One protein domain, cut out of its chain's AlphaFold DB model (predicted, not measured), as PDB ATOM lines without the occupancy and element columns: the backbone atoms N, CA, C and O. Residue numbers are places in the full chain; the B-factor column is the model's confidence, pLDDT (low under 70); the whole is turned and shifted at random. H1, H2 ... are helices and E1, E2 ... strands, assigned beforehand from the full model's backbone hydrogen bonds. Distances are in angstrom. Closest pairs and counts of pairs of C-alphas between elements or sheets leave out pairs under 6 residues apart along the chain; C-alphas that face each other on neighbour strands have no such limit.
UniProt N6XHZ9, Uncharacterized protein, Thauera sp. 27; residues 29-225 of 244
ATOM      1  N   GLN A  29     109.951 169.666 188.560       39.59
ATOM      2  CA  GLN A  29     109.673 170.086 189.928       39.59
ATOM      3  C   GLN A  29     110.981 170.586 190.551       39.59
ATOM      4  O   GLN A  29     111.958 169.848 190.649       39.59
ATOM      5  N   CYS A  30     110.985 171.860 190.954       38.41
ATOM      6  CA  CYS A  30     112.116 172.621 191.511       38.41
ATOM      7  C   CYS A  30     113.167 173.105 190.499       38.41
ATOM      8  O   CYS A  30     114.322 172.706 190.555       38.41
ATOM      9  N   THR A  31     112.781 174.047 189.640       44.56
ATOM     10  CA  THR A  31     113.692 174.795 188.763       44.56
ATOM     11  C   THR A  31     114.194 176.051 189.480       44.56
ATOM     12  O   THR A  31     113.443 177.011 189.656       44.56
ATOM     13  N   SER A  32     115.468 176.088 189.882       50.00
ATOM     14  CA  SER A  32     116.121 177.350 190.259       50.00
ATOM     15  C   SER A  32     116.879 177.904 189.056       50.00
ATOM     16  O   SER A  32     117.919 177.358 188.693       50.00
ATOM     17  N   VAL A  33     116.362 178.968 188.434       53.44
ATOM     18  CA  VAL A  33     117.053 179.671 187.342       53.44
ATOM     19  C   VAL A  33     117.838 180.836 187.919       53.44
ATOM     20  O   VAL A  33     117.255 181.814 188.388       53.44
ATOM     21  N   PHE A  34     119.163 180.765 187.837       59.66
ATOM     22  CA  PHE A  34     120.022 181.904 188.147       59.66
ATOM     23  C   PHE A  34     120.539 182.510 186.850       59.66
ATOM     24  O   PHE A  34     121.256 181.854 186.093       59.66
ATOM     25  N   LYS A  35     120.181 183.775 186.611       58.91
ATOM     26  CA  LYS A  35     120.736 184.582 185.528       58.91
ATOM     27  C   LYS A  35     121.589 185.691 186.118       58.91
ATOM     28  O   LYS A  35     121.092 186.538 186.856       58.91
ATOM     29  N   LYS A  36     122.868 185.712 185.758       70.25
ATOM     30  CA  LYS A  36     123.779 186.806 186.097       70.25
ATOM     31  C   LYS A  36     124.479 187.276 184.833       70.25
ATOM     32  O   LYS A  36     124.850 186.482 183.974       70.25
ATOM     33  N   SER A  37     124.602 188.591 184.723       65.69
ATOM     34  CA  SER A  37     125.238 189.274 183.606       65.69
ATOM     35  C   SER A  37     126.444 190.042 184.126       65.69
ATOM     36  O   SER A  37     126.349 190.714 185.156       65.69
ATOM     37  N   VAL A  38     127.578 189.929 183.442       72.06
ATOM     38  CA  VAL A  38     128.824 190.624 183.794       72.06
ATOM     39  C   VAL A  38     129.398 191.347 182.583       72.06
ATOM     40  O   VAL A  38     128.968 191.128 181.449       72.06
ATOM     41  N   ASN A  39     130.342 192.258 182.836       70.69
ATOM     42  CA  ASN A  39     131.017 193.054 181.809       70.69
ATOM     43  C   ASN A  39     130.037 193.755 180.861       70.69
ATOM     44  O   ASN A  39     130.073 193.575 179.650       70.69
ATOM     45  N   ARG A  40     129.131 194.557 181.435       73.56
ATOM     46  CA  ARG A  40     128.155 195.370 180.685       73.56
ATOM     47  C   ARG A  40     127.209 194.564 179.776       73.56
ATOM     48  O   ARG A  40     126.728 195.102 178.789       73.56
ATOM     49  N   GLY A  41     126.913 193.302 180.095       75.31
ATOM     50  CA  GLY A  41     126.010 192.481 179.273       75.31
ATOM     51  C   GLY A  41     126.704 191.479 178.361       75.31
ATOM     52  O   GLY A  41     126.030 190.612 177.812       75.31
ATOM     53  N   MET A  42     128.027 191.581 178.243       85.88
ATOM     54  CA  MET A  42     128.860 190.793 177.338       85.88
ATOM     55  C   MET A  42     128.840 189.302 177.665       85.88
ATOM     56  O   MET A  42     128.940 188.484 176.762       85.88
ATOM     57  N   ILE A  43     128.712 188.926 178.940       89.12
ATOM     58  CA  ILE A  43     128.646 187.514 179.312       89.12
ATOM     59  C   ILE A  43     127.485 187.274 180.261       89.12
ATOM     60  O   ILE A  43     127.326 187.973 181.265       89.12
ATOM     61  N   GLN A  44     126.683 186.267 179.937       87.94
ATOM     62  CA  GLN A  44     125.515 185.855 180.697       87.94
ATOM     63  C   GLN A  44     125.665 184.398 181.101       87.94
ATOM     64  O   GLN A  44     125.946 183.548 180.264       87.94
ATOM     65  N   GLY A  45     125.460 184.108 182.378       84.12
ATOM     66  CA  GLY A  45     125.386 182.746 182.879       84.12
ATOM     67  C   GLY A  45     123.944 182.324 183.116       84.12
ATOM     68  O   GLY A  45     123.136 183.128 183.588       84.12
ATOM     69  N   TYR A  46     123.661 181.059 182.834       82.81
ATOM     70  CA  TYR A  46     122.412 180.373 183.117       82.81
ATOM     71  C   TYR A  46     122.741 179.099 183.882       82.81
ATOM     72  O   TYR A  46     123.488 178.252 183.396       82.81
ATOM     73  N   TYR A  47     122.194 178.977 185.084       80.94
ATOM     74  CA  TYR A  47     122.223 177.734 185.841       80.94
ATOM     75  C   TYR A  47     120.798 177.271 186.075       80.94
ATOM     76  O   TYR A  47     119.960 178.055 186.530       80.94
ATOM     77  N   LEU A  48     120.557 176.012 185.743       73.94
ATOM     78  CA  LEU A  48     119.322 175.298 185.974       73.94
ATOM     79  C   LEU A  48     119.666 174.011 186.718       73.94
ATOM     80  O   LEU A  48     120.500 173.226 186.275       73.94
ATOM     81  N   ARG A  49     118.993 173.790 187.839       73.50
ATOM     82  CA  ARG A  49     119.004 172.527 188.572       73.50
ATOM     83  C   ARG A  49     117.569 172.150 188.867       73.50
ATOM     84  O   ARG A  49     116.769 173.046 189.140       73.50
ATOM     85  N   GLY A  50     117.275 170.860 188.816       68.38
ATOM     86  CA  GLY A  50     115.964 170.325 189.149       68.38
ATOM     87  C   GLY A  50     115.969 168.808 189.195       68.38
ATOM     88  O   GLY A  50     117.031 168.185 189.236       68.38
ATOM     89  N   TYR A  51     114.773 168.230 189.173       67.00
ATOM     90  CA  TYR A  51     114.571 166.791 189.078       67.00
ATOM     91  C   TYR A  51     113.826 166.424 187.805       67.00
ATOM     92  O   TYR A  51     112.981 167.180 187.316       67.00
ATOM     93  N   ARG A  52     114.118 165.234 187.292       65.44
ATOM     94  CA  ARG A  52     113.357 164.596 186.226       65.44
ATOM     95  C   ARG A  52     112.761 163.296 186.759       65.44
ATOM     96  O   ARG A  52     113.481 162.457 187.288       65.44
ATOM     97  N   SER A  53     111.449 163.135 186.604       62.00
ATOM     98  CA  SER A  53     110.778 161.849 186.808       62.00
ATOM     99  C   SER A  53     110.764 161.072 185.494       62.00
ATOM    100  O   SER A  53     110.393 161.622 184.455       62.00
ATOM    101  N   TYR A  54     111.179 159.807 185.540       58.66
ATOM    102  CA  TYR A  54     111.136 158.888 184.395       58.66
ATOM    103  C   TYR A  54     109.909 157.972 184.432       58.66
ATOM    104  O   TYR A  54     109.554 157.368 183.421       58.66
ATOM    105  N   ASN A  55     109.248 157.869 185.587       55.12
ATOM    106  CA  ASN A  55     108.053 157.063 185.759       55.12
ATOM    107  C   ASN A  55     107.248 157.588 186.954       55.12
ATOM    108  O   ASN A  55     107.684 157.489 188.101       55.12
ATOM    109  N   GLU A  56     106.049 158.114 186.695       53.91
ATOM    110  CA  GLU A  56     105.132 158.570 187.749       53.91
ATOM    111  C   GLU A  56     104.801 157.451 188.754       53.91
ATOM    112  O   GLU A  56     104.528 157.735 189.916       53.91
ATOM    113  N   ALA A  57     104.883 156.182 188.333       53.06
ATOM    114  CA  ALA A  57     104.559 155.034 189.173       53.06
ATOM    115  C   ALA A  57     105.663 154.650 190.176       53.06
ATOM    116  O   ALA A  57     105.345 154.051 191.201       53.06
ATOM    117  N   SER A  58     106.940 154.954 189.904       57.19
ATOM    118  CA  SER A  58     108.042 154.599 190.817       57.19
ATOM    119  C   SER A  58     108.396 155.714 191.797       57.19
ATOM    120  O   SER A  58     109.074 155.452 192.786       57.19
ATOM    121  N   GLY A  59     107.981 156.957 191.524       58.50
ATOM    122  CA  GLY A  59     108.363 158.118 192.331       58.50
ATOM    123  C   GLY A  59     109.868 158.428 192.326       58.50
ATOM    124  O   GLY A  59     110.283 159.350 193.025       58.50
ATOM    125  N   CYS A  60     110.684 157.699 191.547       56.84
ATOM    126  CA  CYS A  60     112.114 157.979 191.398       56.84
ATOM    127  C   CYS A  60     112.288 159.305 190.645       56.84
ATOM    128  O   CYS A  60     111.756 159.498 189.547       56.84
ATOM    129  N   MET A  61     113.060 160.206 191.247       60.75
ATOM    130  CA  MET A  61     113.421 161.501 190.690       60.75
ATOM    131  C   MET A  61     114.937 161.575 190.554       60.75
ATOM    132  O   MET A  61     115.645 161.520 191.559       60.75
ATOM    133  N   ASP A  62     115.431 161.762 189.333       64.31
ATOM    134  CA  ASP A  62     116.861 161.949 189.109       64.31
ATOM    135  C   ASP A  62     117.196 163.441 189.095       64.31
ATOM    136  O   ASP A  62     116.558 164.211 188.361       64.31
ATOM    137  N   PRO A  63     118.176 163.888 189.898       68.81
ATOM    138  CA  PRO A  63     118.632 165.262 189.841       68.81
ATOM    139  C   PRO A  63     119.336 165.514 188.508       68.81
ATOM    140  O   PRO A  63     120.111 164.688 188.025       68.81
ATOM    141  N   TYR A  64     119.116 166.692 187.935       71.44
ATOM    142  CA  TYR A  64     119.869 167.155 186.781       71.44
ATOM    143  C   TYR A  64     120.411 168.564 187.007       71.44
ATOM    144  O   TYR A  64     119.821 169.372 187.731       71.44
ATOM    145  N   GLU A  65     121.532 168.865 186.358       73.94
ATOM    146  CA  GLU A  65     122.144 170.187 186.341       73.94
ATOM    147  C   GLU A  65     122.495 170.586 184.911       73.94
ATOM    148  O   GLU A  65     122.973 169.788 184.106       73.94
ATOM    149  N   VAL A  66     122.261 171.858 184.610       77.69
ATOM    150  CA  VAL A  66     122.598 172.484 183.340       77.69
ATOM    151  C   VAL A  66     123.239 173.821 183.645       77.69
ATOM    152  O   VAL A  66     122.649 174.681 184.300       77.69
ATOM    153  N   VAL A  67     124.447 174.009 183.139       81.31
ATOM    154  CA  VAL A  67     125.169 175.269 183.174       81.31
ATOM    155  C   VAL A  67     125.434 175.677 181.734       81.31
ATOM    156  O   VAL A  67     126.123 174.982 180.987       81.31
ATOM    157  N   GLN A  68     124.900 176.827 181.347       86.38
ATOM    158  CA  GLN A  68     125.144 177.432 180.046       86.38
ATOM    159  C   GLN A  68     125.677 178.845 180.219       86.38
ATOM    160  O   GLN A  68     125.287 179.581 181.126       86.38
ATOM    161  N   ILE A  69     126.564 179.236 179.318       87.19
ATOM    162  CA  ILE A  69     127.085 180.592 179.230       87.19
ATOM    163  C   ILE A  69     126.777 181.119 177.845       87.19
ATOM    164  O   ILE A  69     126.920 180.407 176.859       87.19
ATOM    165  N   ILE A  70     126.373 182.378 177.771       90.56
ATOM    166  CA  ILE A  70     126.241 183.100 176.516       90.56
ATOM    167  C   ILE A  70     127.267 184.222 176.513       90.56
ATOM    168  O   ILE A  70     127.267 185.058 177.418       90.56
ATOM    169  N   ILE A  71     128.131 184.232 175.504       92.50
ATOM    170  CA  ILE A  71     129.123 185.281 175.278       92.50
ATOM    171  C   ILE A  71     128.682 186.096 174.065       92.50
ATOM    172  O   ILE A  71     128.436 185.541 172.999       92.50
ATOM    173  N   HIS A  72     128.614 187.411 174.242       95.62
ATOM    174  CA  HIS A  72     128.327 188.420 173.227       95.62
ATOM    175  C   HIS A  72     129.599 189.241 173.000       95.62
ATOM    176  O   HIS A  72     129.830 190.193 173.753       95.62
ATOM    177  N   PRO A  73     130.456 188.884 172.026       95.81
ATOM    178  CA  PRO A  73     131.620 189.694 171.697       95.81
ATOM    179  C   PRO A  73     131.231 191.143 171.397       95.81
ATOM    180  O   PRO A  73     130.164 191.415 170.832       95.81
ATOM    181  N   LEU A  74     132.096 192.084 171.773       95.38
ATOM    182  CA  LEU A  74     131.886 193.499 171.483       95.38
ATOM    183  C   LEU A  74     131.734 193.719 169.966       95.38
ATOM    184  O   LEU A  74     132.393 193.028 169.189       95.38
ATOM    185  N   PRO A  75     130.924 194.694 169.515       95.31
ATOM    186  CA  PRO A  75     130.668 194.899 168.086       95.31
ATOM    187  C   PRO A  75     131.921 195.080 167.217       95.31
ATOM    188  O   PRO A  75     131.915 194.686 166.061       95.31
ATOM    189  N   ASN A  76     132.996 195.652 167.764       95.44
ATOM    190  CA  ASN A  76     134.276 195.842 167.072       95.44
ATOM    191  C   ASN A  76     135.147 194.571 167.006       95.44
ATOM    192  O   ASN A  76     136.142 194.555 166.288       95.44
ATOM    193  N   ASP A  77     134.805 193.540 167.776       96.62
ATOM    194  CA  ASP A  77     135.478 192.239 167.769       96.62
ATOM    195  C   ASP A  77     134.725 191.204 166.916       96.62
ATOM    196  O   ASP A  77     135.303 190.200 166.503       96.62
ATOM    197  N   GLN A  78     133.434 191.426 166.655       96.38
ATOM    198  CA  GLN A  78     132.615 190.537 165.830       96.38
ATOM    199  C   GLN A  78     133.182 190.446 164.412       96.38
ATOM    200  O   GLN A  78     133.601 191.443 163.824       96.38
ATOM    201  N   GLY A  79     133.191 189.237 163.855       96.31
ATOM    202  CA  GLY A  79     133.754 188.978 162.534       96.31
ATOM    203  C   GLY A  79     135.261 188.693 162.525       96.31
ATOM    204  O   GLY A  79     135.748 188.134 161.544       96.31
ATOM    205  N   ARG A  80     135.989 189.014 163.604       96.38
ATOM    206  CA  ARG A  80     137.434 188.764 163.714       96.38
ATOM    207  C   ARG A  80     137.730 187.344 164.198       96.38
ATOM    208  O   ARG A  80     136.920 186.795 164.948       96.38
ATOM    209  N   PRO A  81     138.888 186.762 163.845       96.81
ATOM    210  CA  PRO A  81     139.343 185.523 164.458       96.81
ATOM    211  C   PRO A  81     139.475 185.678 165.976       96.81
ATOM    212  O   PRO A  81     139.853 186.740 166.473       96.81
ATOM    213  N   GLY A  82     139.174 184.633 166.741       96.94
ATOM    214  CA  GLY A  82     139.204 184.723 168.195       96.94
ATOM    215  C   GLY A  82     138.974 183.405 168.911       96.94
ATOM    216  O   GLY A  82     138.863 182.332 168.315       96.94
ATOM    217  N   SER A  83     138.941 183.478 170.236       96.94
ATOM    218  CA  SER A  83     138.772 182.312 171.099       96.94
ATOM    219  C   SER A  83     137.948 182.649 172.332       96.94
ATOM    220  O   SER A  83     137.964 183.781 172.818       96.94
ATOM    221  N   MET A  84     137.232 181.650 172.837       96.25
ATOM    222  CA  MET A  84     136.439 181.728 174.059       96.25
ATOM    223  C   MET A  84     136.971 180.747 175.097       96.25
ATOM    224  O   MET A  84     137.455 179.666 174.762       96.25
ATOM    225  N   TYR A  85     136.863 181.125 176.363       95.06
ATOM    226  CA  TYR A  85     137.413 180.384 177.490       95.06
ATOM    227  C   TYR A  85     136.362 180.270 178.583       95.06
ATOM    228  O   TYR A  85     135.701 181.256 178.920       95.06
ATOM    229  N   VAL A  86     136.249 179.083 179.163       92.56
ATOM    230  CA  VAL A  86     135.414 178.801 180.325       92.56
ATOM    231  C   VAL A  86     136.260 178.125 181.393       92.56
ATOM    232  O   VAL A  86     137.055 177.228 181.109       92.56
ATOM    233  N   ALA A  87     136.070 178.560 182.633       90.81
ATOM    234  CA  ALA A  87     136.717 177.983 183.795       90.81
ATOM    235  C   ALA A  87     135.712 177.769 184.928       90.81
ATOM    236  O   ALA A  87     134.767 178.543 185.097       90.81
ATOM    237  N   ALA A  88     135.949 176.744 185.734       87.62
ATOM    238  CA  ALA A  88     135.261 176.510 186.992       87.62
ATOM    239  C   ALA A  88     136.276 176.604 188.132       87.62
ATOM    240  O   ALA A  88     137.419 176.188 187.983       87.62
ATOM    241  N   SER A  89     135.881 177.149 189.275       86.50
ATOM    242  CA  SER A  89     136.711 177.162 190.476       86.50
ATOM    243  C   SER A  89     135.869 176.923 191.718       86.50
ATOM    244  O   SER A  89     134.702 177.308 191.788       86.50
ATOM    245  N   ASP A  90     136.492 176.310 192.716       80.62
ATOM    246  CA  ASP A  90     135.935 176.111 194.051       80.62
ATOM    247  C   ASP A  90     136.166 177.308 194.998       80.62
ATOM    248  O   ASP A  90     135.712 177.288 196.147       80.62
ATOM    249  N   GLY A  91     136.871 178.349 194.530       76.88
ATOM    250  CA  GLY A  91     137.231 179.543 195.299       76.88
ATOM    251  C   GLY A  91     138.368 179.343 196.309       76.88
ATOM    252  O   GLY A  91     138.718 180.288 197.014       76.88
ATOM    253  N   ARG A  92     138.952 178.142 196.392       75.25
ATOM    254  CA  ARG A  92     140.055 177.782 197.301       75.25
ATOM    255  C   ARG A  92     141.390 177.580 196.585       75.25
ATOM    256  O   ARG A  92     142.370 177.202 197.218       75.25
ATOM    257  N   GLY A  93     141.430 177.861 195.285       66.62
ATOM    258  CA  GLY A  93     142.617 177.729 194.442       66.62
ATOM    259  C   GLY A  93     142.535 176.565 193.457       66.62
ATOM    260  O   GLY A  93     143.304 176.553 192.501       66.62
ATOM    261  N   GLY A  94     141.574 175.647 193.619       69.94
ATOM    262  CA  GLY A  94     141.246 174.672 192.589       69.94
ATOM    263  C   GLY A  94     140.541 175.372 191.434       69.94
ATOM    264  O   GLY A  94     139.514 176.035 191.625       69.94
ATOM    265  N   ALA A  95     141.101 175.255 190.235       81.94
ATOM    266  CA  ALA A  95     140.479 175.732 189.014       81.94
ATOM    267  C   ALA A  95     140.573 174.656 187.936       81.94
ATOM    268  O   ALA A  95     141.580 173.964 187.813       81.94
ATOM    269  N   LEU A  96     139.502 174.528 187.171       85.94
ATOM    270  CA  LEU A  96     139.396 173.665 186.012       85.94
ATOM    271  C   LEU A  96     139.130 174.548 184.803       85.94
ATOM    272  O   LEU A  96     138.400 175.537 184.908       85.94
ATOM    273  N   VAL A  97     139.681 174.182 183.658       88.94
ATOM    274  CA  VAL A  97     139.376 174.832 182.380       88.94
ATOM    275  C   VAL A  97     138.703 173.836 181.452       88.94
ATOM    276  O   VAL A  97     139.077 172.663 181.421       88.94
ATOM    277  N   LEU A  98     137.687 174.310 180.734       87.00
ATOM    278  CA  LEU A  98     136.958 173.515 179.755       87.00
ATOM    279  C   LEU A  98     137.656 173.629 178.402       87.00
ATOM    280  O   LEU A  98     137.806 174.736 177.874       87.00
ATOM    281  N   GLN A  99     138.073 172.499 177.851       86.50
ATOM    282  CA  GLN A  99     138.707 172.418 176.540       86.50
ATOM    283  C   GLN A  99     137.668 172.275 175.421       86.50
ATOM    284  O   GLN A  99     136.489 172.018 175.663       86.50
ATOM    285  N   GLU A 100     138.117 172.462 174.182       84.69
ATOM    286  CA  GLU A 100     137.296 172.389 172.967       84.69
ATOM    287  C   GLU A 100     136.647 171.018 172.729       84.69
ATOM    288  O   GLU A 100     135.568 170.932 172.147       84.69
ATOM    289  N   ASP A 101     137.251 169.947 173.239       79.25
ATOM    290  CA  ASP A 101     136.698 168.589 173.206       79.25
ATOM    291  C   ASP A 101     135.649 168.324 174.307       79.25
ATOM    292  O   ASP A 101     135.128 167.214 174.421       79.25
ATOM    293  N   GLY A 102     135.334 169.337 175.122       75.94
ATOM    294  CA  GLY A 102     134.403 169.241 176.241       75.94
ATOM    295  C   GLY A 102     135.005 168.641 177.516       75.94
ATOM    296  O   GLY A 102     134.265 168.404 178.474       75.94
ATOM    297  N   GLN A 103     136.318 168.389 177.569       78.25
ATOM    298  CA  GLN A 103     136.972 167.877 178.773       78.25
ATOM    299  C   GLN A 103     137.355 168.988 179.751       78.25
ATOM    300  O   GLN A 103     137.740 170.093 179.368       78.25
ATOM    301  N   TRP A 104     137.280 168.666 181.043       80.12
ATOM    302  CA  TRP A 104     137.740 169.528 182.122       80.12
ATOM    303  C   TRP A 104     139.130 169.079 182.554       80.12
ATOM    304  O   TRP A 104     139.332 167.934 182.957       80.12
ATOM    305  N   ILE A 105     140.084 170.000 182.517       83.38
ATOM    306  CA  ILE A 105     141.446 169.740 182.989       83.38
ATOM    307  C   ILE A 105     141.801 170.674 184.135       83.38
ATOM    308  O   ILE A 105     141.291 171.794 184.219       83.38
ATOM    309  N   ASP A 106     142.699 170.217 185.001       85.25
ATOM    310  CA  ASP A 106     143.241 171.031 186.081       85.25
ATOM    311  C   ASP A 106     144.003 172.238 185.510       85.25
ATOM    312  O   ASP A 106     144.846 172.116 184.616       85.25
ATOM    313  N   TYR A 107     143.691 173.426 186.023       86.25
ATOM    314  CA  TYR A 107     144.398 174.651 185.685       86.25
ATOM    315  C   TYR A 107     145.697 174.719 186.487       86.25
ATOM    316  O   TYR A 107     145.686 174.937 187.699       86.25
ATOM    317  N   LEU A 108     146.825 174.555 185.798       86.12
ATOM    318  CA  LEU A 108     148.163 174.586 186.399       86.12
ATOM    319  C   LEU A 108     148.886 175.925 186.160       86.12
ATOM    320  O   LEU A 108     150.064 176.061 186.487       86.12
ATOM    321  N   GLY A 109     148.178 176.917 185.615       83.94
ATOM    322  CA  GLY A 109     148.739 178.201 185.205       83.94
ATOM    323  C   GLY A 109     149.102 178.252 183.719       83.94
ATOM    324  O   GLY A 109     149.241 177.235 183.048       83.94
ATOM    325  N   GLY A 110     149.283 179.471 183.204       86.12
ATOM    326  CA  GLY A 110     149.656 179.708 181.807       86.12
ATOM    327  C   GLY A 110     148.481 179.655 180.825       86.12
ATOM    328  O   GLY A 110     147.319 179.828 181.207       86.12
ATOM    329  N   LEU A 111     148.815 179.480 179.543       87.62
ATOM    330  CA  LEU A 111     147.859 179.386 178.442       87.62
ATOM    331  C   LEU A 111     147.391 177.939 178.279       87.62
ATOM    332  O   LEU A 111     148.201 177.029 178.123       87.62
ATOM    333  N   HIS A 112     146.077 177.750 178.250       89.19
ATOM    334  CA  HIS A 112     145.450 176.478 177.914       89.19
ATOM    335  C   HIS A 112     144.734 176.580 176.569       89.19
ATOM    336  O   HIS A 112     144.422 177.679 176.095       89.19
ATOM    337  N   ALA A 113     144.447 175.422 175.973       90.38
ATOM    338  CA  ALA A 113     143.555 175.359 174.826       90.38
ATOM    339  C   ALA A 113     142.213 176.037 175.174       90.38
ATOM    340  O   ALA A 113     141.709 175.852 176.286       90.38
ATOM    341  N   PRO A 114     141.657 176.846 174.259       93.31
ATOM    342  CA  PRO A 114     140.375 177.492 174.482       93.31
ATOM    343  C   PRO A 114     139.238 176.469 174.524       93.31
ATOM    344  O   PRO A 114     139.374 175.335 174.072       93.31
ATOM    345  N   THR A 115     138.092 176.910 175.030       92.69
ATOM    346  CA  THR A 115     136.836 176.152 174.986       92.69
ATOM    347  C   THR A 115     136.235 176.147 173.585       92.69
ATOM    348  O   THR A 115     135.536 175.215 173.213       92.69
ATOM    349  N   ALA A 116     136.468 177.204 172.809       93.12
ATOM    350  CA  ALA A 116     136.058 177.270 171.413       93.12
ATOM    351  C   ALA A 116     136.947 178.243 170.639       93.12
ATOM    352  O   ALA A 116     137.324 179.300 171.161       93.12
ATOM    353  N   ARG A 117     137.240 177.900 169.383       94.25
ATOM    354  CA  ARG A 117     137.960 178.744 168.426       94.25
ATOM    355  C   ARG A 117     137.034 179.173 167.304       94.25
ATOM    356  O   ARG A 117     136.152 178.429 166.888       94.25
ATOM    357  N   PHE A 118     137.263 180.377 166.799       95.19
ATOM    358  CA  PHE A 118     136.489 180.931 165.701       95.19
ATOM    359  C   PHE A 118     137.426 181.609 164.709       95.19
ATOM    360  O   PHE A 118     138.184 182.497 165.090       95.19
ATOM    361  N   GLU A 119     137.322 181.254 163.429       94.12
ATOM    362  CA  GLU A 119     137.905 182.068 162.349       94.12
ATOM    363  C   GLU A 119     137.185 183.421 162.224       94.12
ATOM    364  O   GLU A 119     137.749 184.398 161.749       94.12
ATOM    365  N   SER A 120     135.931 183.487 162.678       96.25
ATOM    366  CA  SER A 120     135.121 184.699 162.696       96.25
ATOM    367  C   SER A 120     134.193 184.665 163.908       96.25
ATOM    368  O   SER A 120     133.297 183.821 163.986       96.25
ATOM    369  N   LEU A 121     134.439 185.533 164.892       97.06
ATOM    370  CA  LEU A 121     133.669 185.576 166.131       97.06
ATOM    371  C   LEU A 121     132.198 185.906 165.835       97.06
ATOM    372  O   LEU A 121     131.921 186.931 165.198       97.06
ATOM    373  N   PRO A 122     131.245 185.084 166.317       96.81
ATOM    374  CA  PRO A 122     129.827 185.345 166.127       96.81
ATOM    375  C   PRO A 122     129.372 186.539 166.973       96.81
ATOM    376  O   PRO A 122     130.029 186.941 167.933       96.81
ATOM    377  N   SER A 123     128.191 187.076 166.667       94.50
ATOM    378  CA  SER A 123     127.558 188.115 167.493       94.50
ATOM    379  C   SER A 123     127.127 187.607 168.874       94.50
ATOM    380  O   SER A 123     127.057 188.383 169.823       94.50
ATOM    381  N   SER A 124     126.858 186.304 168.988       94.19
ATOM    382  CA  SER A 124     126.542 185.609 170.234       94.19
ATOM    383  C   SER A 124     126.905 184.133 170.105       94.19
ATOM    384  O   SER A 124     126.599 183.512 169.088       94.19
ATOM    385  N   GLN A 125     127.467 183.550 171.159       93.69
ATOM    386  CA  GLN A 125     127.736 182.116 171.258       93.69
ATOM    387  C   GLN A 125     127.182 181.560 172.564       93.69
ATOM    388  O   GLN A 125     127.447 182.111 173.631       93.69
ATOM    389  N   VAL A 126     126.462 180.438 172.483       87.88
ATOM    390  CA  VAL A 126     126.074 179.642 173.654       87.88
ATOM    391  C   VAL A 126     127.102 178.533 173.855       87.88
ATOM    392  O   VAL A 126     127.399 177.781 172.929       87.88
ATOM    393  N   ILE A 127     127.641 178.427 175.063       85.62
ATOM    394  CA  ILE A 127     128.558 177.372 175.486       85.62
ATOM    395  C   ILE A 127     127.861 176.566 176.576       85.62
ATOM    396  O   ILE A 127     127.517 177.102 177.634       85.62
ATOM    397  N   THR A 128     127.656 175.277 176.319       83.44
ATOM    398  CA  THR A 128     127.219 174.334 177.347       83.44
ATOM    399  C   THR A 128     128.430 173.953 178.183       83.44
ATOM    400  O   THR A 128     129.335 173.274 177.714       83.44
ATOM    401  N   VAL A 129     128.448 174.434 179.419       80.44
ATOM    402  CA  VAL A 129     129.515 174.185 180.395       80.44
ATOM    403  C   VAL A 129     129.308 172.837 181.069       80.44
ATOM    404  O   VAL A 129     130.261 172.132 181.388       80.44
ATOM    405  N   PHE A 130     128.040 172.501 181.298       78.19
ATOM    406  CA  PHE A 130     127.609 171.256 181.904       78.19
ATOM    407  C   PHE A 130     126.149 170.991 181.504       78.19
ATOM    408  O   PHE A 130     125.338 171.913 181.554       78.19
ATOM    409  N   ASP A 131     125.795 169.769 181.110       75.69
ATOM    410  CA  ASP A 131     124.395 169.365 180.911       75.69
ATOM    411  C   ASP A 131     124.240 167.868 181.185       75.69
ATOM    412  O   ASP A 131     124.501 167.035 180.320       75.69
ATOM    413  N   SER A 132     123.782 167.514 182.388       70.88
ATOM    414  CA  SER A 132     123.555 166.109 182.747       70.88
ATOM    415  C   SER A 132     122.282 165.519 182.130       70.88
ATOM    416  O   SER A 132     121.984 164.348 182.347       70.88
ATOM    417  N   ARG A 133     121.493 166.298 181.370       62.41
ATOM    418  CA  ARG A 133     120.285 165.793 180.692       62.41
ATOM    419  C   ARG A 133     120.606 165.053 179.397       62.41
ATOM    420  O   ARG A 133     119.738 164.320 178.922       62.41
ATOM    421  N   GLY A 134     121.780 165.308 178.813       52.69
ATOM    422  CA  GLY A 134     122.217 164.777 177.518       52.69
ATOM    423  C   GLY A 134     122.735 163.336 177.551       52.69
ATOM    424  O   GLY A 134     122.881 162.732 176.493       52.69
ATOM    425  N   ASP A 135     122.951 162.759 178.735       52.38
ATOM    426  CA  ASP A 135     123.529 161.418 178.933       52.38
ATOM    427  C   ASP A 135     122.512 160.264 178.774       52.38
ATOM    428  O   ASP A 135     122.553 159.255 179.481       52.38
ATOM    429  N   ILE A 136     121.579 160.391 177.828       44.25
ATOM    430  CA  ILE A 136     120.606 159.342 177.493       44.25
ATOM    431  C   ILE A 136     120.998 158.756 176.137       44.25
ATOM    432  O   ILE A 136     121.140 159.496 175.163       44.25
ATOM    433  N   ASP A 137     121.193 157.437 176.049       41.56
ATOM    434  CA  ASP A 137     121.461 156.812 174.751       41.56
ATOM    435  C   ASP A 137     120.202 156.737 173.867       41.56
ATOM    436  O   ASP A 137     119.069 156.941 174.305       41.56
ATOM    437  N   VAL A 138     120.400 156.405 172.588       36.38
ATOM    438  CA  VAL A 138     119.331 156.189 171.591       36.38
ATOM    439  C   VAL A 138     118.319 155.094 171.968       36.38
ATOM    440  O   VAL A 138     117.311 154.951 171.281       36.38
ATOM    441  N   SER A 139     118.553 154.333 173.043       40.03
ATOM    442  CA  SER A 139     117.630 153.323 173.578       40.03
ATOM    443  C   SER A 139     116.859 153.806 174.815       40.03
ATOM    444  O   SER A 139     116.106 153.029 175.396       40.03
ATOM    445  N   GLY A 140     117.013 155.073 175.220       42.03
ATOM    446  CA  GLY A 140     116.315 155.644 176.374       42.03
ATOM    447  C   GLY A 140     116.862 155.180 177.725       42.03
ATOM    448  O   GLY A 140     116.244 155.458 178.753       42.03
ATOM    449  N   ASN A 141     118.007 154.488 177.743       41.03
ATOM    450  CA  ASN A 141     118.632 154.041 178.979       41.03
ATOM    451  C   ASN A 141     119.512 155.153 179.550       41.03
ATOM    452  O   ASN A 141     120.334 155.752 178.848       41.03
ATOM    453  N   LEU A 142     119.336 155.403 180.849       44.72
ATOM    454  CA  LEU A 142     120.189 156.278 181.638       44.72
ATOM    455  C   LEU A 142     121.588 155.672 181.678       44.72
ATOM    456  O   LEU A 142     121.847 154.725 182.423       44.72
ATOM    457  N   TRP A 143     122.507 156.220 180.891       38.22
ATOM    458  CA  TRP A 143     123.902 156.013 181.218       38.22
ATOM    459  C   TRP A 143     124.174 156.787 182.500       38.22
ATOM    460  O   TRP A 143     123.885 157.978 182.604       38.22
ATOM    461  N   ARG A 144     124.766 156.104 183.485       42.31
ATOM    462  CA  ARG A 144     125.614 156.779 184.462       42.31
ATOM    463  C   ARG A 144     126.622 157.598 183.660       42.31
ATOM    464  O   ARG A 144     127.529 157.019 183.072       42.31
ATOM    465  N   SER A 145     126.400 158.906 183.609       37.12
ATOM    466  CA  SER A 145     127.445 159.920 183.519       37.12
ATOM    467  C   SER A 145     128.490 159.601 182.448       37.12
ATOM    468  O   SER A 145     129.606 159.187 182.770       37.12
ATOM    469  N   ARG A 146     128.181 159.806 181.162       34.12
ATOM    470  CA  ARG A 146     129.263 159.922 180.174       34.12
ATOM    471  C   ARG A 146     129.842 161.325 180.278       34.12
ATOM    472  O   ARG A 146     129.689 162.149 179.395       34.12
ATOM    473  N   ASN A 147     130.567 161.530 181.377       40.84
ATOM    474  CA  ASN A 147     131.800 162.299 181.467       40.84
ATOM    475  C   ASN A 147     131.955 163.420 180.431       40.84
ATOM    476  O   ASN A 147     132.897 163.404 179.639       40.84
ATOM    477  N   VAL A 148     131.123 164.455 180.509       39.47
ATOM    478  CA  VAL A 148     131.589 165.782 180.107       39.47
ATOM    479  C   VAL A 148     132.504 166.260 181.240       39.47
ATOM    480  O   VAL A 148     132.065 166.950 182.158       39.47
ATOM    481  N   GLY A 149     133.757 165.781 181.268       40.09
ATOM    482  CA  GLY A 149     134.767 166.376 182.143       40.09
ATOM    483  C   GLY A 149     135.897 165.538 182.706       40.09
ATOM    484  O   GLY A 149     136.986 166.069 182.859       40.09
ATOM    485  N   ARG A 150     135.706 164.263 183.037       35.44
ATOM    486  CA  ARG A 150     136.800 163.405 183.529       35.44
ATOM    487  C   ARG A 150     136.405 161.953 183.320       35.44
ATOM    488  O   ARG A 150     135.321 161.609 183.759       35.44
ATOM    489  N   PRO A 151     137.257 161.072 182.770       37.50
ATOM    490  CA  PRO A 151     136.898 159.677 182.509       37.50
ATOM    491  C   PRO A 151     136.471 158.853 183.743       37.50
ATOM    492  O   PRO A 151     136.000 157.740 183.561       37.50
ATOM    493  N   ASN A 152     136.586 159.381 184.971       42.16
ATOM    494  CA  ASN A 152     136.166 158.739 186.226       42.16
ATOM    495  C   ASN A 152     135.709 159.764 187.301       42.16
ATOM    496  O   ASN A 152     135.946 159.561 188.492       42.16
ATOM    497  N   GLY A 153     135.167 160.920 186.894       38.44
ATOM    498  CA  GLY A 153     134.772 162.008 187.803       38.44
ATOM    499  C   GLY A 153     133.302 161.939 188.229       38.44
ATOM    500  O   GLY A 153     132.519 161.237 187.593       38.44
ATOM    501  N   PRO A 154     132.900 162.637 189.307       41.56
ATOM    502  CA  PRO A 154     131.524 162.576 189.767       41.56
ATOM    503  C   PRO A 154     130.551 163.221 188.764       41.56
ATOM    504  O   PRO A 154     130.918 164.114 188.002       41.56
ATOM    505  N   ALA A 155     129.306 162.742 188.788       56.91
ATOM    506  CA  ALA A 155     128.293 162.943 187.754       56.91
ATOM    507  C   ALA A 155     127.812 164.389 187.577       56.91
ATOM    508  O   ALA A 155     127.216 164.679 186.548       56.91
ATOM    509  N   LEU A 156     128.025 165.264 188.568       64.69
ATOM    510  CA  LEU A 156     127.497 166.627 188.642       64.69
ATOM    511  C   LEU A 156     128.601 167.637 188.983       64.69
ATOM    512  O   LEU A 156     129.513 167.337 189.761       64.69
ATOM    513  N   ILE A 157     128.493 168.874 188.480       71.31
ATOM    514  CA  ILE A 157     129.472 169.930 188.790       71.31
ATOM    515  C   ILE A 157     129.523 170.203 190.297       71.31
ATOM    516  O   ILE A 157     130.593 170.435 190.860       71.31
ATOM    517  N   CYS A 158     128.387 170.092 190.989       73.44
ATOM    518  CA  CYS A 158     128.358 170.245 192.436       73.44
ATOM    519  C   CYS A 158     129.009 169.093 193.209       73.44
ATOM    520  O   CYS A 158     129.522 169.318 194.307       73.44
ATOM    521  N   ASP A 159     129.050 167.879 192.667       71.88
ATOM    522  CA  ASP A 159     129.771 166.774 193.301       71.88
ATOM    523  C   ASP A 159     131.282 166.974 193.193       71.88
ATOM    524  O   ASP A 159     132.011 166.755 194.160       71.88
ATOM    525  N   LEU A 160     131.741 167.470 192.043       71.44
ATOM    526  CA  LEU A 160     133.136 167.829 191.817       71.44
ATOM    527  C   LEU A 160     133.595 168.906 192.807       71.44
ATOM    528  O   LEU A 160     134.594 168.729 193.502       71.44
ATOM    529  N   ILE A 161     132.810 169.971 192.961       76.06
ATOM    530  CA  ILE A 161     133.092 171.065 193.903       76.06
ATOM    531  C   ILE A 161     133.125 170.568 195.358       76.06
ATOM    532  O   ILE A 161     134.019 170.942 196.123       76.06
ATOM    533  N   ARG A 162     132.206 169.665 195.731       76.00
ATOM    534  CA  ARG A 162     132.193 169.030 197.060       76.00
ATOM    535  C   ARG A 162     133.380 168.103 197.290       76.00
ATOM    536  O   ARG A 162     133.894 168.073 198.406       76.00
ATOM    537  N   SER A 163     133.854 167.396 196.262       72.19
ATOM    538  CA  SER A 163     135.038 166.529 196.368       72.19
ATOM    539  C   SER A 163     136.317 167.311 196.699       72.19
ATOM    540  O   SER A 163     137.215 166.778 197.343       72.19
ATOM    541  N   HIS A 164     136.360 168.603 196.358       72.94
ATOM    542  CA  HIS A 164     137.426 169.533 196.748       72.94
ATOM    543  C   HIS A 164     137.165 170.212 198.114       72.94
ATOM    544  O   HIS A 164     137.867 171.138 198.525       72.94
ATOM    545  N   GLY A 165     136.128 169.782 198.840       74.62
ATOM    546  CA  GLY A 165     135.754 170.310 200.150       74.62
ATOM    547  C   GLY A 165     135.116 171.702 200.118       74.62
ATOM    548  O   GLY A 165     135.023 172.341 201.172       74.62
ATOM    549  N   SER A 166     134.698 172.198 198.948       81.19
ATOM    550  CA  SER A 166     133.982 173.468 198.804       81.19
ATOM    551  C   SER A 166     132.483 173.241 198.627       81.19
ATOM    552  O   SER A 166     132.032 172.203 198.156       81.19
ATOM    553  N   LEU A 167     131.692 174.238 199.013       80.94
ATOM    554  CA  LEU A 167     130.245 174.269 198.790       80.94
ATOM    555  C   LEU A 167     129.859 175.381 197.822       80.94
ATOM    556  O   LEU A 167     128.685 175.684 197.673       80.94
ATOM    557  N   THR A 168     130.815 176.060 197.197       82.88
ATOM    558  CA  THR A 168     130.524 177.157 196.276       82.88
ATOM    559  C   THR A 168     131.267 176.929 194.980       82.88
ATOM    560  O   THR A 168     132.488 176.804 194.973       82.88
ATOM    561  N   ALA A 169     130.505 176.879 193.895       83.75
ATOM    562  CA  ALA A 169     131.031 176.830 192.549       83.75
ATOM    563  C   ALA A 169     131.076 178.246 191.980       83.75
ATOM    564  O   ALA A 169     130.092 178.988 192.065       83.75
ATOM    565  N   TYR A 170     132.199 178.596 191.368       87.94
ATOM    566  CA  TYR A 170     132.361 179.806 190.577       87.94
ATOM    567  C   TYR A 170     132.592 179.404 189.134       87.94
ATOM    568  O   TYR A 170     133.517 178.649 188.846       87.94
ATOM    569  N   ILE A 171     131.785 179.938 188.226       89.12
ATOM    570  CA  ILE A 171     131.998 179.764 186.793       89.12
ATOM    571  C   ILE A 171     132.465 181.090 186.226       89.12
ATOM    572  O   ILE A 171     131.805 182.120 186.393       89.12
ATOM    573  N   GLY A 172     133.619 181.062 185.577       91.19
ATOM    574  CA  GLY A 172     134.189 182.168 184.832       91.19
ATOM    575  C   GLY A 172     134.107 181.913 183.338       91.19
ATOM    576  O   GLY A 172     134.185 180.773 182.885       91.19
ATOM    577  N   ALA A 173     133.976 182.987 182.575       94.12
ATOM    578  CA  ALA A 173     134.166 182.930 181.139       94.12
ATOM    579  C   ALA A 173     134.789 184.215 180.615       94.12
ATOM    580  O   ALA A 173     134.770 185.257 181.278       94.12
ATOM    581  N   GLY A 174     135.327 184.129 179.410       95.06
ATOM    582  CA  GLY A 174     135.845 185.264 178.674       95.06
ATOM    583  C   GLY A 174     136.070 184.927 177.214       95.06
ATOM    584  O   GLY A 174     135.921 183.782 176.790       95.06
ATOM    585  N   TYR A 175     136.437 185.942 176.450       96.75
ATOM    586  CA  TYR A 175     136.871 185.774 175.072       96.75
ATOM    587  C   TYR A 175     137.999 186.750 174.760       96.75
ATOM    588  O   TYR A 175     138.227 187.707 175.502       96.75
ATOM    589  N   GLY A 176     138.658 186.530 173.633       97.31
ATOM    590  CA  GLY A 176     139.451 187.565 172.995       97.31
ATOM    591  C   GLY A 176     139.455 187.426 171.485       97.31
ATOM    592  O   GLY A 176     139.161 186.357 170.938       97.31
ATOM    593  N   ALA A 177     139.747 188.540 170.832       97.62
ATOM    594  CA  ALA A 177     139.790 188.685 169.389       97.62
ATOM    595  C   ALA A 177     141.213 189.019 168.947       97.62
ATOM    596  O   ALA A 177     141.885 189.864 169.544       97.62
ATOM    597  N   ILE A 178     141.643 188.365 167.874       97.00
ATOM    598  CA  ILE A 178     142.906 188.642 167.205       97.00
ATOM    599  C   ILE A 178     142.736 189.952 166.440       97.00
ATOM    600  O   ILE A 178     141.816 190.108 165.636       97.00
ATOM    601  N   GLN A 179     143.601 190.913 166.741       95.50
ATOM    602  CA  GLN A 179     143.607 192.222 166.100       95.50
ATOM    603  C   GLN A 179     144.270 192.146 164.717       95.50
ATOM    604  O   GLN A 179     145.040 191.230 164.426       95.50
ATOM    605  N   ASP A 180     143.975 193.116 163.853       93.19
ATOM    606  CA  ASP A 180     144.388 193.075 162.445       93.19
ATOM    607  C   ASP A 180     145.927 193.071 162.282       93.19
ATOM    608  O   ASP A 180     146.467 192.412 161.394       93.19
ATOM    609  N   ASP A 181     146.655 193.741 163.179       93.88
ATOM    610  CA  ASP A 181     148.123 193.740 163.236       93.88
ATOM    611  C   ASP A 181     148.701 192.378 163.666       93.88
ATOM    612  O   ASP A 181     149.709 191.910 163.125       93.88
ATOM    613  N   GLN A 182     148.034 191.701 164.601       94.44
ATOM    614  CA  GLN A 182     148.388 190.349 165.042       94.44
ATOM    615  C   GLN A 182     148.127 189.325 163.931       94.44
ATOM    616  O   GLN A 182     148.956 188.446 163.692       94.44
ATOM    617  N   GLN A 183     147.016 189.473 163.206       90.88
ATOM    618  CA  GLN A 183     146.699 188.648 162.042       90.88
ATOM    619  C   GLN A 183     147.728 188.848 160.920       90.88
ATOM    620  O   GLN A 183     148.261 187.868 160.400       90.88
ATOM    621  N   GLY A 184     148.105 190.096 160.620       91.06
ATOM    622  CA  GLY A 184     149.182 190.388 159.669       91.06
ATOM    623  C   GLY A 184     150.531 189.789 160.091       91.06
ATOM    624  O   GLY A 184     151.293 189.310 159.252       91.06
ATOM    625  N   THR A 185     150.808 189.733 161.399       91.56
ATOM    626  CA  THR A 185     152.003 189.062 161.940       91.56
ATOM    627  C   THR A 185     151.962 187.550 161.697       91.56
ATOM    628  O   THR A 185     152.960 186.971 161.263       91.56
ATOM    629  N   ILE A 186     150.814 186.905 161.931       89.69
ATOM    630  CA  ILE A 186     150.612 185.473 161.655       89.69
ATOM    631  C   ILE A 186     150.819 185.174 160.164       89.69
ATOM    632  O   ILE A 186     151.538 184.240 159.818       89.69
ATOM    633  N   GLU A 187     150.229 185.979 159.283       89.94
ATOM    634  CA  GLU A 187     150.337 185.824 157.827       89.94
ATOM    635  C   GLU A 187     151.767 186.038 157.321       89.94
ATOM    636  O   GLU A 187     152.254 185.292 156.468       89.94
ATOM    637  N   HIS A 188     152.482 187.010 157.891       89.94
ATOM    638  CA  HIS A 188     153.887 187.222 157.573       89.94
ATOM    639  C   HIS A 188     154.742 186.011 157.969       89.94
ATOM    640  O   HIS A 188     155.564 185.552 157.176       89.94
ATOM    641  N   LEU A 189     154.527 185.445 159.159       88.44
ATOM    642  CA  LEU A 189     155.248 184.253 159.613       88.44
ATOM    643  C   LEU A 189     154.911 183.012 158.776       88.44
ATOM    644  O   LEU A 189     155.819 182.256 158.436       88.44
ATOM    645  N   LEU A 190     153.649 182.851 158.368       85.75
ATOM    646  CA  LEU A 190     153.197 181.819 157.425       85.75
ATOM    647  C   LEU A 190     153.920 181.885 156.078       85.75
ATOM    648  O   LEU A 190     154.185 180.856 155.462       85.75
ATOM    649  N   SER A 191     154.237 183.095 155.617       88.31
ATOM    650  CA  SER A 191     154.940 183.299 154.348       88.31
ATOM    651  C   SER A 191     156.410 182.862 154.386       88.31
ATOM    652  O   SER A 191     157.032 182.722 153.332       88.31
ATOM    653  N   ASN A 192     156.976 182.628 155.578       89.12
ATOM    654  CA  ASN A 192     158.353 182.183 155.736       89.12
ATOM    655  C   ASN A 192     158.426 180.642 155.748       89.12
ATOM    656  O   ASN A 192     158.073 180.024 156.754       89.12
ATOM    657  N   PRO A 193     158.960 179.995 154.694       78.62
ATOM    658  CA  PRO A 193     159.004 178.532 154.586       78.62
ATOM    659  C   PRO A 193     159.907 177.858 155.634       78.62
ATOM    660  O   PRO A 193     159.892 176.635 155.761       78.62
ATOM    661  N   HIS A 194     160.701 178.629 156.384       84.56
ATOM    662  CA  HIS A 194     161.557 178.134 157.463       84.56
ATOM    663  C   HIS A 194     160.967 178.348 158.864       84.56
ATOM    664  O   HIS A 194     161.596 177.969 159.853       84.56
ATOM    665  N   ALA A 195     159.782 178.953 158.978       79.19
ATOM    666  CA  ALA A 195     159.122 179.141 160.259       79.19
ATOM    667  C   ALA A 195     158.511 177.816 160.743       79.19
ATOM    668  O   ALA A 195     157.431 177.418 160.320       79.19
ATOM    669  N   ASN A 196     159.192 177.133 161.664       83.44
ATOM    670  CA  ASN A 196     158.612 176.017 162.414       83.44
ATOM    671  C   ASN A 196     157.858 176.558 163.639       83.44
ATOM    672  O   ASN A 196     158.337 176.457 164.769       83.44
ATOM    673  N   ILE A 197     156.736 177.234 163.393       83.06
ATOM    674  CA  ILE A 197     155.944 177.913 164.422       83.06
ATOM    675  C   ILE A 197     154.558 177.278 164.488       83.06
ATOM    676  O   ILE A 197     153.883 177.137 163.470       83.06
ATOM    677  N   ASP A 198     154.122 176.944 165.701       87.25
ATOM    678  CA  ASP A 198     152.743 176.544 165.968       87.25
ATOM    679  C   ASP A 198     151.836 177.785 165.955       87.25
ATOM    680  O   ASP A 198     151.761 178.565 166.911       87.25
ATOM    681  N   LEU A 199     151.178 177.998 164.819       84.94
ATOM    682  CA  LEU A 199     150.328 179.163 164.591       84.94
ATOM    683  C   LEU A 199     149.051 179.126 165.423       84.94
ATOM    684  O   LEU A 199     148.556 180.185 165.806       84.94
ATOM    685  N   ASP A 200     148.545 177.939 165.743       85.19
ATOM    686  CA  ASP A 200     147.377 177.784 166.606       85.19
ATOM    687  C   ASP A 200     147.702 178.242 168.023       85.19
ATOM    688  O   ASP A 200     146.905 178.940 168.659       85.19
ATOM    689  N   HIS A 201     148.905 177.916 168.496       88.00
ATOM    690  CA  HIS A 201     149.391 178.409 169.775       88.00
ATOM    691  C   HIS A 201     149.517 179.937 169.779       88.00
ATOM    692  O   HIS A 201     149.082 180.583 170.733       88.00
ATOM    693  N   MET A 202     150.054 180.542 168.712       90.94
ATOM    694  CA  MET A 202     150.141 182.007 168.615       90.94
ATOM    695  C   MET A 202     148.766 182.673 168.567       90.94
ATOM    696  O   MET A 202     148.536 183.648 169.280       90.94
ATOM    697  N   ARG A 203     147.838 182.141 167.762       92.06
ATOM    698  CA  ARG A 203     146.448 182.617 167.689       92.06
ATOM    699  C   ARG A 203     145.791 182.575 169.067       92.06
ATOM    700  O   ARG A 203     145.221 183.572 169.509       92.06
ATOM    701  N   GLY A 204     145.944 181.454 169.773       92.00
ATOM    702  CA  GLY A 204     145.472 181.294 171.145       92.00
ATOM    703  C   GLY A 204     146.106 182.296 172.111       92.00
ATOM    704  O   GLY A 204     145.400 182.882 172.929       92.00
ATOM    705  N   ALA A 205     147.413 182.545 172.002       93.75
ATOM    706  CA  ALA A 205     148.124 183.495 172.855       93.75
ATOM    707  C   ALA A 205     147.685 184.948 172.614       93.75
ATOM    708  O   ALA A 205     147.480 185.691 173.577       93.75
ATOM    709  N   PHE A 206     147.498 185.355 171.353       96.31
ATOM    710  CA  PHE A 206     147.003 186.690 171.009       96.31
ATOM    711  C   PHE A 206     145.576 186.909 171.503       96.31
ATOM    712  O   PHE A 206     145.324 187.899 172.191       96.31
ATOM    713  N   ALA A 207     144.671 185.960 171.242       96.19
ATOM    714  CA  ALA A 207     143.299 186.030 171.734       96.19
ATOM    715  C   ALA A 207     143.256 186.067 173.271       96.19
ATOM    716  O   ALA A 207     142.589 186.919 173.854       96.19
ATOM    717  N   TYR A 208     144.017 185.210 173.953       94.56
ATOM    718  CA  TYR A 208     144.095 185.219 175.416       94.56
ATOM    719  C   TYR A 208     144.610 186.559 175.964       94.56
ATOM    720  O   TYR A 208     144.047 187.107 176.914       94.56
ATOM    721  N   THR A 209     145.645 187.121 175.336       95.44
ATOM    722  CA  THR A 209     146.236 188.405 175.736       95.44
ATOM    723  C   THR A 209     145.259 189.562 175.548       95.44
ATOM    724  O   THR A 209     145.115 190.369 176.468       95.44
ATOM    725  N   ASP A 210     144.545 189.630 174.418       96.56
ATOM    726  CA  ASP A 210     143.472 190.615 174.217       96.56
ATOM    727  C   ASP A 210     142.392 190.470 175.296       96.56
ATOM    728  O   ASP A 210     142.003 191.458 175.924       96.56
ATOM    729  N   GLY A 211     141.964 189.235 175.575       93.75
ATOM    730  CA  GLY A 211     140.979 188.952 176.611       93.75
ATOM    731  C   GLY A 211     141.382 189.521 177.973       93.75
ATOM    732  O   GLY A 211     140.579 190.188 178.635       93.75
ATOM    733  N   LEU A 212     142.642 189.324 178.371       91.94
ATOM    734  CA  LEU A 212     143.191 189.847 179.623       91.94
ATOM    735  C   LEU A 212     143.334 191.375 179.625       91.94
ATOM    736  O   LEU A 212     142.846 192.033 180.547       91.94
ATOM    737  N   GLN A 213     143.984 191.950 178.611       94.50
ATOM    738  CA  GLN A 213     144.288 193.386 178.550       94.50
ATOM    739  C   GLN A 213     143.019 194.236 178.446       94.50
ATOM    740  O   GLN A 213     142.879 195.246 179.140       94.50
ATOM    741  N   SER A 214     142.060 193.780 177.642       92.75
ATOM    742  CA  SER A 214     140.775 194.446 177.431       92.75
ATOM    743  C   SER A 214     139.732 194.094 178.501       92.75
ATOM    744  O   SER A 214     138.605 194.586 178.443       92.75
ATOM    745  N   LYS A 215     140.087 193.258 179.492       93.62
ATOM    746  CA  LYS A 215     139.202 192.790 180.578       93.62
ATOM    747  C   LYS A 215     137.908 192.144 180.062       93.62
ATOM    748  O   LYS A 215     136.832 192.329 180.632       93.62
ATOM    749  N   LYS A 216     138.008 191.353 178.992       93.94
ATOM    750  CA  LYS A 216     136.889 190.652 178.341       93.94
ATOM    751  C   LYS A 216     136.569 189.306 179.023       93.94
ATOM    752  O   LYS A 216     136.241 188.320 178.368       93.94
ATOM    753  N   TYR A 217     136.652 189.252 180.355       93.31
ATOM    754  CA  TYR A 217     136.441 188.042 181.160       93.31
ATOM    755  C   TYR A 217     135.835 188.363 182.531       93.31
ATOM    756  O   TYR A 217     135.951 189.484 183.028       93.31
ATOM    757  N   GLY A 218     135.188 187.391 183.169       89.44
ATOM    758  CA  GLY A 218     134.682 187.555 184.528       89.44
ATOM    759  C   GLY A 218     133.949 186.333 185.068       89.44
ATOM    760  O   GLY A 218     133.630 185.399 184.336       89.44
ATOM    761  N   THR A 219     133.660 186.356 186.370       89.81
ATOM    762  CA  THR A 219     132.846 185.333 187.040       89.81
ATOM    763  C   THR A 219     131.366 185.542 186.737       89.81
ATOM    764  O   THR A 219     130.732 186.470 187.249       89.81
ATOM    765  N   VAL A 220     130.808 184.653 185.924       88.25
ATOM    766  CA  VAL A 220     129.453 184.748 185.376       88.25
ATOM    767  C   VAL A 220     128.417 184.059 186.243       88.25
ATOM    768  O   VAL A 220     127.283 184.516 186.285       88.25
ATOM    769  N   LEU A 221     128.790 183.009 186.975       86.94
ATOM    770  CA  LEU A 221     127.904 182.325 187.913       86.94
ATOM    771  C   LEU A 221     128.625 182.071 189.224       86.94
ATOM    772  O   LEU A 221     129.824 181.802 189.261       86.94
ATOM    773  N   GLN A 222     127.850 182.152 190.295       86.44
ATOM    774  CA  GLN A 222     128.226 181.691 191.615       86.44
ATOM    775  C   GLN A 222     127.008 180.980 192.184       86.44
ATOM    776  O   GLN A 222     125.938 181.585 192.265       86.44
ATOM    777  N   PHE A 223     127.153 179.714 192.554       78.50
ATOM    778  CA  PHE A 223     126.062 178.946 193.143       78.50
ATOM    779  C   PHE A 223     126.563 178.038 194.259       78.50
ATOM    780  O   PHE A 223     127.736 177.667 194.324       78.50
ATOM    781  N   ASN A 224     125.655 177.743 195.187       79.19
ATOM    782  CA  ASN A 224     125.937 176.956 196.375       79.19
ATOM    783  C   ASN A 224     125.604 175.477 196.115       79.19
ATOM    784  O   ASN A 224     124.460 175.133 195.831       79.19
ATOM    785  N   CYS A 225     126.608 174.618 196.251       75.50
ATOM    786  CA  CYS A 225     126.532 173.164 196.131       75.50
ATOM    787  C   CYS A 225     126.257 172.447 197.465       75.50
ATOM    788  O   CYS A 225     126.230 171.222 197.519       75.50
TER     789      CYS A 225
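AT A GLANCE: This is residues 29 to 225 of the 244 residues of an uncharacterized protein of Thauera sp. 27 (UniProt N6XHZ9). Two strongly twisted sheets lie partly face to face, E1, E2, E3 and E8 in one and E4, E5, E6, E7, E9 and E10 in the other; near one end H3, from the helical hairpin of H2 and H3, packs across E4 and E9. Residues 191 to 196, between H2 and H3, stick out beyond that end, and residues 54 to 60, linking E2 and E3, lie at the opposite end. The printed part has 197 residues, with ten named strands and three named helices in the order E1 to E8, H1, E9, H2, H3, E10. The class is mixed, and neighbour strands are antiparallel. The whole is compact by its radius of gyration of the C-alphas, 18.9 A, yet elongated, spanning 68 by 36 by 33 A.

HOW THE PARTS SIT: E1, residues 29 to 38, E2, residues 43 to 53, and E3, residues 61 to 71, form a meander, each strand the antiparallel neighbour of the one before, with N 34 and O 47 3.1 A apart and N 46 and O 68 2.8 A apart. E4, residues 82 to 89, E5, residues 95 to 98, E6, residues 104 to 106, and E7, residues 116 to 118, form a Greek key: the first three are a meander and E7 is the antiparallel neighbour of E4. N 88 and O 96 are 2.9 A apart, N 97 and O 105 2.9 A, and N 84 and O 116 2.9 A. E8, residues 125 to 131, is the antiparallel neighbour of E3, with N 69 and O 127 2.9 A apart. H1, residues 157 to 163, is on the branched sheet at a height over the sheet of 7.9 A, and only grazes the other sheet. E9, residues 168 to 177, lies on the other side of E4 from E5 and E7, with N 85 and O 174 2.9 A apart. H2, residues 180 to 190, and H3, residues 199 to 213, form a helical hairpin and touch, Ile 186 and Leu 199 having the closest C-alphas, 7.0 A apart, at a shallow tilt of 19 degrees, opposite ways. H3 is on the branched sheet, on the opposite face from H1, at a height over the sheet of 7.3 A; the closest C-alphas of H3 and E9 are those of Gly 211 and Gly 176, 4.2 A apart. E10, residues 217 to 224, is the antiparallel neighbour of E9, with N 171 and O 221 2.9 A apart. The two sheets form a sandwich, two sheets face to face, with 78 pairs of C-alphas within 10 A. In H1, H2 and H3 every O i to N i+4 pair is within hydrogen-bond range.

IN THESE COORDINATES: E1 begins at C-alpha 29, (109.673, 170.086, 189.928), and measures 28.7 A; E2 measures 32.2 A, E3 32.4 A, E4 23.7 A and E9 30.7 A. H3 begins at C-alpha 199, (150.328, 179.163, 164.591), and measures 20.8 A; E10 measures 21.6 A and ends at C-alpha 224, (125.937, 176.956, 196.375).

THE WHOLE: The two C-alphas farthest apart are those of Ala 57 and His 194, 69.2 A. The printed part has no cut. The link from E8 to H1, 25 residues, is long. The mean pLDDT of the printed part is 78.2; 48 residues are under 70, among them 29 to 35, 50 to 63 and 133 to 156.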